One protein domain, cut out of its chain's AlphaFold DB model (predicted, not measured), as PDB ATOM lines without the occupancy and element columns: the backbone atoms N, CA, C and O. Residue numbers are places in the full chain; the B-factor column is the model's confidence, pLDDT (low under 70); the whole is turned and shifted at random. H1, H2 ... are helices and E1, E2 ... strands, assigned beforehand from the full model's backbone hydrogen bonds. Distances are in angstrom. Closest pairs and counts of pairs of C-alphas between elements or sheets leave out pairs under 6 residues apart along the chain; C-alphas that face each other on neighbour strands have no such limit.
ATOM      1  N   ILE A   9      91.799 -47.698  16.248       97.69
ATOM      2  CA  ILE A   9      91.046 -46.451  16.106       97.69
ATOM      3  C   ILE A   9      89.799 -46.559  16.978       97.69
ATOM      4  O   ILE A   9      89.017 -47.496  16.839       97.69
ATOM      5  N   SER A  10      89.602 -45.606  17.885       96.19
ATOM      6  CA  SER A  10      88.474 -45.621  18.820       96.19
ATOM      7  C   SER A  10      87.893 -44.228  19.033       96.19
ATOM      8  O   SER A  10      88.609 -43.227  19.055       96.19
ATOM      9  N   CYS A  11      86.576 -44.169  19.211       94.75
ATOM     10  CA  CYS A  11      85.856 -42.966  19.607       94.75
ATOM     11  C   CYS A  11      85.216 -43.219  20.972       94.75
ATOM     12  O   CYS A  11      84.373 -44.103  21.111       94.75
ATOM     13  N   HIS A  12      85.609 -42.438  21.973       91.12
ATOM     14  CA  HIS A  12      85.106 -42.550  23.337       91.12
ATOM     15  C   HIS A  12      84.134 -41.404  23.613       91.12
ATOM     16  O   HIS A  12      84.549 -40.256  23.775       91.12
ATOM     17  N   SER A  13      82.839 -41.709  23.686       85.88
ATOM     18  CA  SER A  13      81.798 -40.708  23.962       85.88
ATOM     19  C   SER A  13      81.927 -40.106  25.365       85.88
ATOM     20  O   SER A  13      81.816 -38.893  25.518       85.88
ATOM     21  N   ALA A  14      82.229 -40.931  26.374       88.62
ATOM     22  CA  ALA A  14      82.343 -40.498  27.768       88.62
ATOM     23  C   ALA A  14      83.501 -39.511  27.996       88.62
ATOM     24  O   ALA A  14      83.334 -38.514  28.694       88.62
ATOM     25  N   SER A  15      84.666 -39.765  27.389       93.25
ATOM     26  CA  SER A  15      85.839 -38.890  27.508       93.25
ATOM     27  C   SER A  15      85.934 -37.834  26.406       93.25
ATOM     28  O   SER A  15      86.846 -37.012  26.458       93.25
ATOM     29  N   LYS A  16      84.996 -37.826  25.446       95.62
ATOM     30  CA  LYS A  16      84.942 -36.900  24.303       95.62
ATOM     31  C   LYS A  16      86.236 -36.887  23.485       95.62
ATOM     32  O   LYS A  16      86.822 -35.830  23.230       95.62
ATOM     33  N   LYS A  17      86.708 -38.074  23.095       97.12
ATOM     34  CA  LYS A  17      87.981 -38.243  22.381       97.12
ATOM     35  C   LYS A  17      87.873 -39.169  21.180       97.12
ATOM     36  O   LYS A  17      87.323 -40.267  21.276       97.12
ATOM     37  N   LEU A  18      88.518 -38.763  20.091       98.00
ATOM     38  CA  LEU A  18      89.002 -39.657  19.046       98.00
ATOM     39  C   LEU A  18      90.425 -40.083  19.421       98.00
ATOM     40  O   LEU A  18      91.238 -39.237  19.793       98.00
ATOM     41  N   LYS A  19      90.729 -41.378  19.336       97.81
ATOM     42  CA  LYS A  19      92.028 -41.940  19.710       97.81
ATOM     43  C   LYS A  19      92.536 -42.896  18.635       97.81
ATOM     44  O   LYS A  19      91.790 -43.761  18.179       97.81
ATOM     45  N   VAL A  20      93.819 -42.775  18.306       98.19
ATOM     46  CA  VAL A  20      94.592 -43.771  17.552       98.19
ATOM     47  C   VAL A  20      95.654 -44.344  18.487       98.19
ATOM     48  O   VAL A  20      96.625 -43.665  18.821       98.19
ATOM     49  N   ASP A  21      95.444 -45.572  18.953       97.38
ATOM     50  CA  ASP A  21      96.394 -46.316  19.778       97.38
ATOM     51  C   ASP A  21      97.408 -47.036  18.887       97.38
ATOM     52  O   ASP A  21      97.041 -47.835  18.023       97.38
ATOM     53  N   ILE A  22      98.682 -46.732  19.112       96.94
ATOM     54  CA  ILE A  22      99.818 -47.242  18.341       96.94
ATOM     55  C   ILE A  22     100.745 -48.112  19.189       96.94
ATOM     56  O   ILE A  22     101.784 -48.549  18.695       96.94
ATOM     57  N   SER A  23     100.381 -48.390  20.444       95.25
ATOM     58  CA  SER A  23     101.212 -49.151  21.385       95.25
ATOM     59  C   SER A  23     101.531 -50.573  20.923       95.25
ATOM     60  O   SER A  23     102.537 -51.129  21.350       95.25
ATOM     61  N   LYS A  24     100.697 -51.134  20.041       95.62
ATOM     62  CA  LYS A  24     100.887 -52.439  19.395       95.62
ATOM     63  C   LYS A  24     100.968 -52.334  17.869       95.62
ATOM     64  O   LYS A  24     100.756 -53.320  17.179       95.62
ATOM     65  N   SER A  25     101.249 -51.149  17.322       96.12
ATOM     66  CA  SER A  25     101.264 -50.935  15.861       96.12
ATOM     67  C   SER A  25     102.431 -51.613  15.137       96.12
ATOM     68  O   SER A  25     102.445 -51.640  13.909       96.12
ATOM     69  N   THR A  26     103.415 -52.113  15.885       95.94
ATOM     70  CA  THR A  26     104.644 -52.721  15.383       95.94
ATOM     71  C   THR A  26     105.222 -53.674  16.428       95.94
ATOM     72  O   THR A  26     105.074 -53.421  17.627       95.94
ATOM     73  N   LEU A  27     105.882 -54.749  15.991       95.69
ATOM     74  CA  LEU A  27     106.700 -55.613  16.852       95.69
ATOM     75  C   LEU A  27     108.186 -55.208  16.880       95.69
ATOM     76  O   LEU A  27     108.957 -55.794  17.636       95.69
ATOM     77  N   ASP A  28     108.608 -54.230  16.071       96.19
ATOM     78  CA  ASP A  28     109.987 -53.733  16.097       96.19
ATOM     79  C   ASP A  28     110.175 -52.739  17.251       96.19
ATOM     80  O   ASP A  28     109.759 -51.581  17.180       96.19
ATOM     81  N   GLU A  29     110.853 -53.183  18.311       92.88
ATOM     82  CA  GLU A  29     111.156 -52.377  19.503       92.88
ATOM     83  C   GLU A  29     112.001 -51.125  19.203       92.88
ATOM     84  O   GLU A  29     112.062 -50.204  20.019       92.88
ATOM     85  N   LYS A  30     112.648 -51.053  18.032       93.75
ATOM     86  CA  LYS A  30     113.407 -49.870  17.602       93.75
ATOM     87  C   LYS A  30     112.503 -48.752  17.092       93.75
ATOM     88  O   LYS A  30     112.954 -47.610  16.981       93.75
ATOM     89  N   ILE A  31     111.246 -49.052  16.767       92.88
ATOM     90  CA  ILE A  31     110.282 -48.064  16.295       92.88
ATOM     91  C   ILE A  31     109.646 -47.377  17.501       92.88
ATOM     92  O   ILE A  31     108.740 -47.890  18.155       92.88
ATOM     93  N   VAL A  32     110.123 -46.164  17.769       91.12
ATOM     94  CA  VAL A  32     109.670 -45.334  18.886       91.12
ATOM     95  C   VAL A  32     109.063 -44.038  18.359       91.12
ATOM     96  O   VAL A  32     109.670 -43.317  17.564       91.12
ATOM     97  N   TYR A  33     107.864 -43.706  18.833       90.81
ATOM     98  CA  TYR A  33     107.179 -42.463  18.489       90.81
ATOM     99  C   TYR A  33     107.441 -41.418  19.570       90.81
ATOM    100  O   TYR A  33     106.847 -41.480  20.639       90.81
ATOM    101  N   ASN A  34     108.326 -40.454  19.322       89.75
ATOM    102  CA  ASN A  34     108.653 -39.426  20.316       89.75
ATOM    103  C   ASN A  34     107.665 -38.252  20.290       89.75
ATOM    104  O   ASN A  34     107.228 -37.829  19.220       89.75
ATOM    105  N   TYR A  35     107.365 -37.684  21.464       80.62
ATOM    106  CA  TYR A  35     106.481 -36.513  21.579       80.62
ATOM    107  C   TYR A  35     107.089 -35.275  20.906       80.62
ATOM    108  O   TYR A  35     106.421 -34.540  20.179       80.62
ATOM    109  N   TYR A  36     108.393 -35.074  21.108       78.00
ATOM    110  CA  TYR A  36     109.164 -34.020  20.465       78.00
ATOM    111  C   TYR A  36     110.228 -34.622  19.557       78.00
ATOM    112  O   TYR A  36     110.930 -35.558  19.932       78.00
ATOM    113  N   ARG A  37     110.400 -34.025  18.373       76.25
ATOM    114  CA  ARG A  37     111.533 -34.342  17.489       76.25
ATOM    115  C   ARG A  37     112.853 -33.740  17.984       76.25
ATOM    116  O   ARG A  37     113.913 -34.213  17.600       76.25
ATOM    117  N   ASN A  38     112.793 -32.691  18.809       82.81
ATOM    118  CA  ASN A  38     113.971 -32.032  19.373       82.81
ATOM    119  C   ASN A  38     114.433 -32.758  20.647       82.81
ATOM    120  O   ASN A  38     113.699 -32.792  21.637       82.81
ATOM    121  N   THR A  39     115.664 -33.273  20.629       79.50
ATOM    122  CA  THR A  39     116.294 -34.005  21.738       79.50
ATOM    123  C   THR A  39     116.374 -33.179  23.020       79.50
ATOM    124  O   THR A  39     115.990 -33.659  24.077       79.50
ATOM    125  N   GLY A  40     116.730 -31.894  22.937       85.56
ATOM    126  CA  GLY A  40     116.837 -31.031  24.115       85.56
ATOM    127  C   GLY A  40     115.501 -30.764  24.820       85.56
ATOM    128  O   GLY A  40     115.486 -30.487  26.018       85.56
ATOM    129  N   ALA A  41     114.375 -30.842  24.103       84.31
ATOM    130  CA  ALA A  41     113.041 -30.795  24.709       84.31
ATOM    131  C   ALA A  41     112.627 -32.163  25.273       84.31
ATOM    132  O   ALA A  41     111.986 -32.224  26.321       84.31
ATOM    133  N   LEU A  42     113.019 -33.247  24.599       85.81
ATOM    134  CA  LEU A  42     112.762 -34.622  25.017       85.81
ATOM    135  C   LEU A  42     113.466 -34.960  26.340       85.81
ATOM    136  O   LEU A  42     112.850 -35.539  27.231       85.81
ATOM    137  N   ASP A  43     114.716 -34.523  26.506       87.94
ATOM    138  CA  ASP A  43     115.526 -34.795  27.699       87.94
ATOM    139  C   ASP A  43     114.969 -34.127  28.964       87.94
ATOM    140  O   ASP A  43     115.198 -34.603  30.076       87.94
ATOM    141  N   ARG A  44     114.182 -33.054  28.802       89.56
ATOM    142  CA  ARG A  44     113.486 -32.363  29.902       89.56
ATOM    143  C   ARG A  44     112.233 -33.099  30.372       89.56
ATOM    144  O   ARG A  44     111.695 -32.753  31.421       89.56
ATOM    145  N   LEU A  45     111.737 -34.064  29.596       87.06
ATOM    146  CA  LEU A  45     110.589 -34.871  29.980       87.06
ATOM    147  C   LEU A  45     111.034 -36.086  30.806       87.06
ATOM    148  O   LEU A  45     112.074 -36.686  30.500       87.06
ATOM    149  N   PRO A  46     110.215 -36.496  31.792       90.12
ATOM    150  CA  PRO A  46     110.306 -37.826  32.382       90.12
ATOM    151  C   PRO A  46     110.311 -38.900  31.291       90.12
ATOM    152  O   PRO A  46     109.624 -38.748  30.277       90.12
ATOM    153  N   GLU A  47     111.090 -39.963  31.485       85.81
ATOM    154  CA  GLU A  47     111.312 -41.013  30.485       85.81
ATOM    155  C   GLU A  47     109.996 -41.605  29.963       85.81
ATOM    156  O   GLU A  47     109.804 -41.741  28.754       85.81
ATOM    157  N   GLU A  48     109.030 -41.822  30.853       85.06
ATOM    158  CA  GLU A  48     107.716 -42.370  30.533       85.06
ATOM    159  C   GLU A  48     106.862 -41.462  29.633       85.06
ATOM    160  O   GLU A  48     105.915 -41.932  29.002       85.06
ATOM    161  N   LYS A  49     107.193 -40.167  29.550       85.75
ATOM    162  CA  LYS A  49     106.496 -39.172  28.716       85.75
ATOM    163  C   LYS A  49     107.220 -38.857  27.413       85.75
ATOM    164  O   LYS A  49     106.724 -38.057  26.620       85.75
ATOM    165  N   ARG A  50     108.391 -39.454  27.177       89.06
ATOM    166  CA  ARG A  50     109.155 -39.243  25.938       89.06
ATOM    167  C   ARG A  50     108.494 -39.933  24.752       89.06
ATOM    168  O   ARG A  50     108.526 -39.398  23.644       89.06
ATOM    169  N   VAL A  51     107.847 -41.069  25.013       91.25
ATOM    170  CA  VAL A  51     107.220 -41.922  24.003       91.25
ATOM    171  C   VAL A  51     105.707 -41.745  23.987       91.25
ATOM    172  O   VAL A  51     105.027 -41.752  25.011       91.25
ATOM    173  N   VAL A  52     105.169 -41.640  22.782       92.06
ATOM    174  CA  VAL A  52     103.749 -41.592  22.481       92.06
ATOM    175  C   VAL A  52     103.258 -43.006  22.213       92.06
ATOM    176  O   VAL A  52     103.704 -43.669  21.282       92.06
ATOM    177  N   LYS A  53     102.292 -43.453  23.016       94.56
ATOM    178  CA  LYS A  53     101.594 -44.733  22.814       94.56
ATOM    179  C   LYS A  53     100.239 -44.576  22.126       94.56
ATOM    180  O   LYS A  53      99.700 -45.542  21.597       94.56
ATOM    181  N   ALA A  54      99.695 -43.363  22.107       95.81
ATOM    182  CA  ALA A  54      98.461 -43.041  21.409       95.81
ATOM    183  C   ALA A  54      98.413 -41.557  21.045       95.81
ATOM    184  O   ALA A  54      98.929 -40.720  21.783       95.81
ATOM    185  N   GLN A  55      97.751 -41.250  19.934       95.81
ATOM    186  CA  GLN A  55      97.345 -39.892  19.589       95.81
ATOM    187  C   GLN A  55      95.880 -39.704  19.951       95.81
ATOM    188  O   GLN A  55      95.049 -40.562  19.650       95.81
ATOM    189  N   GLU A  56      95.564 -38.583  20.586       96.38
ATOM    190  CA  GLU A  56      94.209 -38.246  21.006       96.38
ATOM    191  C   GLU A  56      93.848 -36.849  20.515       96.38
ATOM    192  O   GLU A  56      94.657 -35.925  20.583       96.38
ATOM    193  N   ALA A  57      92.612 -36.694  20.059       96.69
ATOM    194  CA  ALA A  57      92.045 -35.411  19.691       96.69
ATOM    195  C   ALA A  57      90.659 -35.251  20.333       96.69
ATOM    196  O   ALA A  57      89.925 -36.242  20.446       96.69
ATOM    197  N   PRO A  58      90.281 -34.034  20.758       97.62
ATOM    198  CA  PRO A  58      88.940 -33.781  21.259       97.62
ATOM    199  C   PRO A  58      87.927 -34.072  20.152       97.62
ATOM    200  O   PRO A  58      88.058 -33.600  19.025       97.62
ATOM    201  N   PHE A  59      86.918 -34.874  20.467       97.56
ATOM    202  CA  PHE A  59      85.843 -35.171  19.536       97.56
ATOM    203  C   PHE A  59      84.593 -35.577  20.301       97.56
ATOM    204  O   PHE A  59      84.613 -36.505  21.109       97.56
ATOM    205  N   GLU A  60      83.490 -34.897  20.023       96.06
ATOM    206  CA  GLU A  60      82.196 -35.204  20.614       96.06
ATOM    207  C   GLU A  60      81.119 -35.346  19.540       96.06
ATOM    208  O   GLU A  60      81.129 -34.674  18.498       96.06
ATOM    209  N   LEU A  61      80.194 -36.255  19.832       94.62
ATOM    210  CA  LEU A  61      78.979 -36.475  19.070       94.62
ATOM    211  C   LEU A  61      77.819 -35.839  19.826       94.62
ATOM    212  O   LEU A  61      77.697 -35.996  21.043       94.62
ATOM    213  N   SER A  62      76.950 -35.159  19.093       94.19
ATOM    214  CA  SER A  62      75.665 -34.711  19.619       94.19
ATOM    215  C   SER A  62      74.754 -35.912  19.882       94.19
ATOM    216  O   SER A  62      74.938 -36.996  19.325       94.19
ATOM    217  N   VAL A  63      73.731 -35.725  20.717       91.75
ATOM    218  CA  VAL A  63      72.738 -36.777  20.975       91.75
ATOM    219  C   VAL A  63      72.092 -37.208  19.652       91.75
ATOM    220  O   VAL A  63      71.540 -36.385  18.928       91.75
ATOM    221  N   GLY A  64      72.186 -38.501  19.329       92.31
ATOM    222  CA  GLY A  64      71.669 -39.072  18.080       92.31
ATOM    223  C   GLY A  64      72.546 -38.848  16.837       92.31
ATOM    224  O   GLY A  64      72.212 -39.355  15.765       92.31
ATOM    225  N   GLU A  65      73.673 -38.137  16.949       95.31
ATOM    226  CA  GLU A  65      74.606 -37.954  15.836       95.31
ATOM    227  C   GLU A  65      75.272 -39.289  15.471       95.31
ATOM    228  O   GLU A  65      75.772 -40.025  16.321       95.31
ATOM    229  N   THR A  66      75.287 -39.609  14.177       96.00
ATOM    230  CA  THR A  66      75.985 -40.798  13.678       96.00
ATOM    231  C   THR A  66      77.477 -40.502  13.550       96.00
ATOM    232  O   THR A  66      77.862 -39.517  12.921       96.00
ATOM    233  N   LEU A  67      78.322 -41.382  14.089       96.00
ATOM    234  CA  LEU A  67      79.757 -41.357  13.818       96.00
ATOM    235  C   LEU A  67      80.015 -41.741  12.355       96.00
ATOM    236  O   LEU A  67      79.661 -42.838  11.921       96.00
ATOM    237  N   ASN A  68      80.654 -40.852  11.605       97.81
ATOM    238  CA  ASN A  68      81.165 -41.121  10.271       97.81
ATOM    239  C   ASN A  68      82.694 -41.084  10.315       97.81
ATOM    240  O   ASN A  68      83.279 -40.038  10.596       97.81
ATOM    241  N   LEU A  69      83.324 -42.225  10.045       97.81
ATOM    242  CA  LEU A  69      84.773 -42.325   9.917       97.81
ATOM    243  C   LEU A  69      85.137 -42.470   8.443       97.81
ATOM    244  O   LEU A  69      84.631 -43.360   7.760       97.81
ATOM    245  N   ARG A  70      86.049 -41.618   7.979       98.00
ATOM    246  CA  ARG A  70      86.755 -41.796   6.712       98.00
ATOM    247  C   ARG A  70      88.221 -42.021   7.033       98.00
ATOM    248  O   ARG A  70      88.857 -41.155   7.627       98.00
ATOM    249  N   ILE A  71      88.716 -43.201   6.690       97.94
ATOM    250  CA  ILE A  71      90.061 -43.645   7.039       97.94
ATOM    251  C   ILE A  71      90.835 -43.860   5.747       97.94
ATOM    252  O   ILE A  71      90.337 -44.535   4.846       97.94
ATOM    253  N   PHE A  72      92.029 -43.284   5.669       97.44
ATOM    254  CA  PHE A  72      92.987 -43.543   4.603       97.44
ATOM    255  C   PHE A  72      94.202 -44.238   5.193       97.44
ATOM    256  O   PHE A  72      94.695 -43.840   6.250       97.44
ATOM    257  N   LEU A  73      94.658 -45.279   4.510       95.38
ATOM    258  CA  LEU A  73      95.879 -45.992   4.838       95.38
ATOM    259  C   LEU A  73      96.721 -46.063   3.568       95.38
ATOM    260  O   LEU A  73      96.377 -46.790   2.641       95.38
ATOM    261  N   ASP A  74      97.799 -45.287   3.541       93.75
ATOM    262  CA  ASP A  74      98.741 -45.222   2.428       93.75
ATOM    263  C   ASP A  74     100.144 -45.571   2.930       93.75
ATOM    264  O   ASP A  74     100.777 -44.804   3.664       93.75
ATOM    265  N   HIS A  75     100.614 -46.767   2.575       90.62
ATOM    266  CA  HIS A  75     101.840 -47.358   3.102       90.62
ATOM    267  C   HIS A  75     101.918 -47.246   4.638       90.62
ATOM    268  O   HIS A  75     101.208 -47.939   5.359       90.62
ATOM    269  N   SER A  76     102.789 -46.370   5.147       93.94
ATOM    270  CA  SER A  76     103.005 -46.157   6.578       93.94
ATOM    271  C   SER A  76     102.182 -45.007   7.162       93.94
ATOM    272  O   SER A  76     102.452 -44.613   8.288       93.94
ATOM    273  N   ILE A  77     101.289 -44.366   6.405       96.12
ATOM    274  CA  ILE A  77     100.509 -43.204   6.850       96.12
ATOM    275  C   ILE A  77      99.052 -43.618   7.041       96.12
ATOM    276  O   ILE A  77      98.406 -44.104   6.120       96.12
ATOM    277  N   LEU A  78      98.542 -43.382   8.246       97.62
ATOM    278  CA  LEU A  78      97.153 -43.557   8.637       97.62
ATOM    279  C   LEU A  78      96.528 -42.187   8.910       97.62
ATOM    280  O   LEU A  78      97.004 -41.441   9.767       97.62
ATOM    281  N   GLU A  79      95.427 -41.882   8.234       98.31
ATOM    282  CA  GLU A  79      94.646 -40.664   8.450       98.31
ATOM    283  C   GLU A  79      93.208 -41.015   8.796       98.31
ATOM    284  O   GLU A  79      92.520 -41.708   8.047       98.31
ATOM    285  N   VAL A  80      92.741 -40.530   9.944       98.50
ATOM    286  CA  VAL A  80      91.409 -40.817  10.477       98.50
ATOM    287  C   VAL A  80      90.624 -39.525  10.574       98.50
ATOM    288  O   VAL A  80      90.889 -38.702  11.448       98.50
ATOM    289  N   TYR A  81      89.625 -39.365   9.711       98.44
ATOM    290  CA  TYR A  81      88.706 -38.233   9.724       98.44
ATOM    291  C   TYR A  81      87.389 -38.636  10.386       98.44
ATOM    292  O   TYR A  81      86.689 -39.523   9.896       98.44
ATOM    293  N   ALA A  82      87.027 -37.958  11.474       98.25
ATOM    294  CA  ALA A  82      85.762 -38.143  12.177       98.25
ATOM    295  C   ALA A  82      84.800 -36.985  11.878       98.25
ATOM    296  O   ALA A  82      85.118 -35.810  12.095       98.25
ATOM    297  N   ASN A  83      83.630 -37.329  11.335       97.81
ATOM    298  CA  ASN A  83      82.538 -36.436  10.934       97.81
ATOM    299  C   ASN A  83      82.994 -35.222  10.102       97.81
ATOM    300  O   ASN A  83      82.354 -34.179  10.144       97.81
ATOM    301  N   SER A  84      84.101 -35.338   9.354       96.19
ATOM    302  CA  SER A  84      84.755 -34.231   8.626       96.19
ATOM    303  C   SER A  84      85.120 -33.009   9.492       96.19
ATOM    304  O   SER A  84      85.306 -31.916   8.966       96.19
ATOM    305  N   ARG A  85      85.209 -33.180  10.819       96.31
ATOM    306  CA  ARG A  85      85.459 -32.106  11.799       96.31
ATOM    307  C   ARG A  85      86.778 -32.267  12.541       96.31
ATOM    308  O   ARG A  85      87.383 -31.271  12.918       96.31
ATOM    309  N   GLN A  86      87.214 -33.505  12.753       97.94
ATOM    310  CA  GLN A  86      88.461 -33.813  13.442       97.94
ATOM    311  C   GLN A  86      89.267 -34.812  12.624       97.94
ATOM    312  O   GLN A  86      88.707 -35.747  12.054       97.94
ATOM    313  N   CYS A  87      90.581 -34.616  12.589       98.00
ATOM    314  CA  CYS A  87      91.517 -35.535  11.960       98.00
ATOM    315  C   CYS A  87      92.619 -35.930  12.949       98.00
ATOM    316  O   CYS A  87      93.056 -35.097  13.751       98.00
ATOM    317  N   ILE A  88      93.053 -37.187  12.879       98.25
ATOM    318  CA  ILE A  88      94.336 -37.651  13.412       98.25
ATOM    319  C   ILE A  88      95.118 -38.262  12.253       98.25
ATOM    320  O   ILE A  88      94.669 -39.241  11.657       98.25
ATOM    321  N   THR A  89      96.298 -37.708  11.979       97.06
ATOM    322  CA  THR A  89      97.288 -38.280  11.061       97.06
ATOM    323  C   THR A  89      98.408 -38.897  11.884       97.06
ATOM    324  O   THR A  89      98.972 -38.246  12.767       97.06
ATOM    325  N   GLN A  90      98.738 -40.151  11.605       95.88
ATOM    326  CA  GLN A  90      99.778 -40.881  12.313       95.88
ATOM    327  C   GLN A  90     100.527 -41.813  11.365       95.88
ATOM    328  O   GLN A  90      99.952 -42.365  10.434       95.88
ATOM    329  N   ARG A  91     101.822 -42.003  11.612       95.56
ATOM    330  CA  ARG A  91     102.592 -43.052  10.951       95.56
ATOM    331  C   ARG A  91     102.495 -44.356  11.733       95.56
ATOM    332  O   ARG A  91     102.561 -44.326  12.959       95.56
ATOM    333  N   ILE A  92     102.362 -45.470  11.027       96.19
ATOM    334  CA  ILE A  92     102.402 -46.825  11.583       96.19
ATOM    335  C   ILE A  92     103.346 -47.696  10.759       96.19
ATOM    336  O   ILE A  92     103.510 -47.478   9.558       96.19
TER     337      ILE A  92
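AT A GLANCE: This is residues 9 to 92 of the 126 residues of a protein of Candidatus Poribacteria bacterium (UniProt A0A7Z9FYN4). The domain is a small, loose sandwich of two three-stranded sheets, E1 to E3 and E4 to E6, only partly face to face: E6 lies over E2 and E3, while E4 lies away from the other sheet. At one end of the sandwich a long loop, residues 25 to 53, reaches away with the short helix H1 in it; the link from E3 to E4 makes the turn at the other end. The 84 printed residues hold, in order, E1, E2, H1, E3, E4, E5 and E6; both sheets are antiparallel, in the orders E1 E2 E3 and E4 E5 E6. The class is mostly strand, though only 39 residues are in named elements, under half. The whole is loose, with a radius of gyration of the C-alphas of 14.7 A, and elongated, spanning 45 by 28 by 20 A.

IN THESE COORDINATES: E1, residues 9 to 12, begins at C-alpha 9 (91.046, -46.451, 16.106). E2, residues 17 to 24, is the longest strand by residues, 19.4 A from first to last C-alpha. H1 is residues 39 to 42, with C-alpha 39 at (116.294, -34.005, 21.738). E3, residues 54 to 58, measures 13.3 A. E4, residues 69 to 74, measures 16.1 A, E5, residues 77 to 82, 16.5 A, and E6, residues 86 to 91, 17.1 A. E6 ends at C-alpha 91 (102.592, -43.052, 10.951).

HOW THE PARTS SIT: E1 and E2 form a hairpin, with N 10 and O 19 at 2.9 A. E2, the inner strand, is antiparallel to E3 at 177 degrees, with N 18 and O 57 at 2.9 A. The other sheet, E4 E5 E6, is a meander, each strand the antiparallel neighbour of the one before. In its hairpin of E4 and E5, N 70 and O 81 are 2.9 A apart; in that of E5 and E6, N 78 and O 90 are 2.8 A apart. In the sandwich, two sheets face to face, the best planes are 19 degrees apart. The closest C-alphas of E3 and E6, those of Ala 57 and Ile 88, are 7.0 A apart; those of E2 and E6, Val 20 and Ile 88, are 7.4 A apart. E3 and E5 are apart, and so are E1 and E6. H1 is on neither sheet, and with four residues it is too short for an O i to N i+4 pair.

THE WHOLE: The two C-alphas farthest apart, those of Gly 40 and Gly 64, are 46.3 A from each other. The links E2 to H1 and H1 to E3 are long. The printed part has no cut. Its mean pLDDT is 93.3, and no printed residue is under 70.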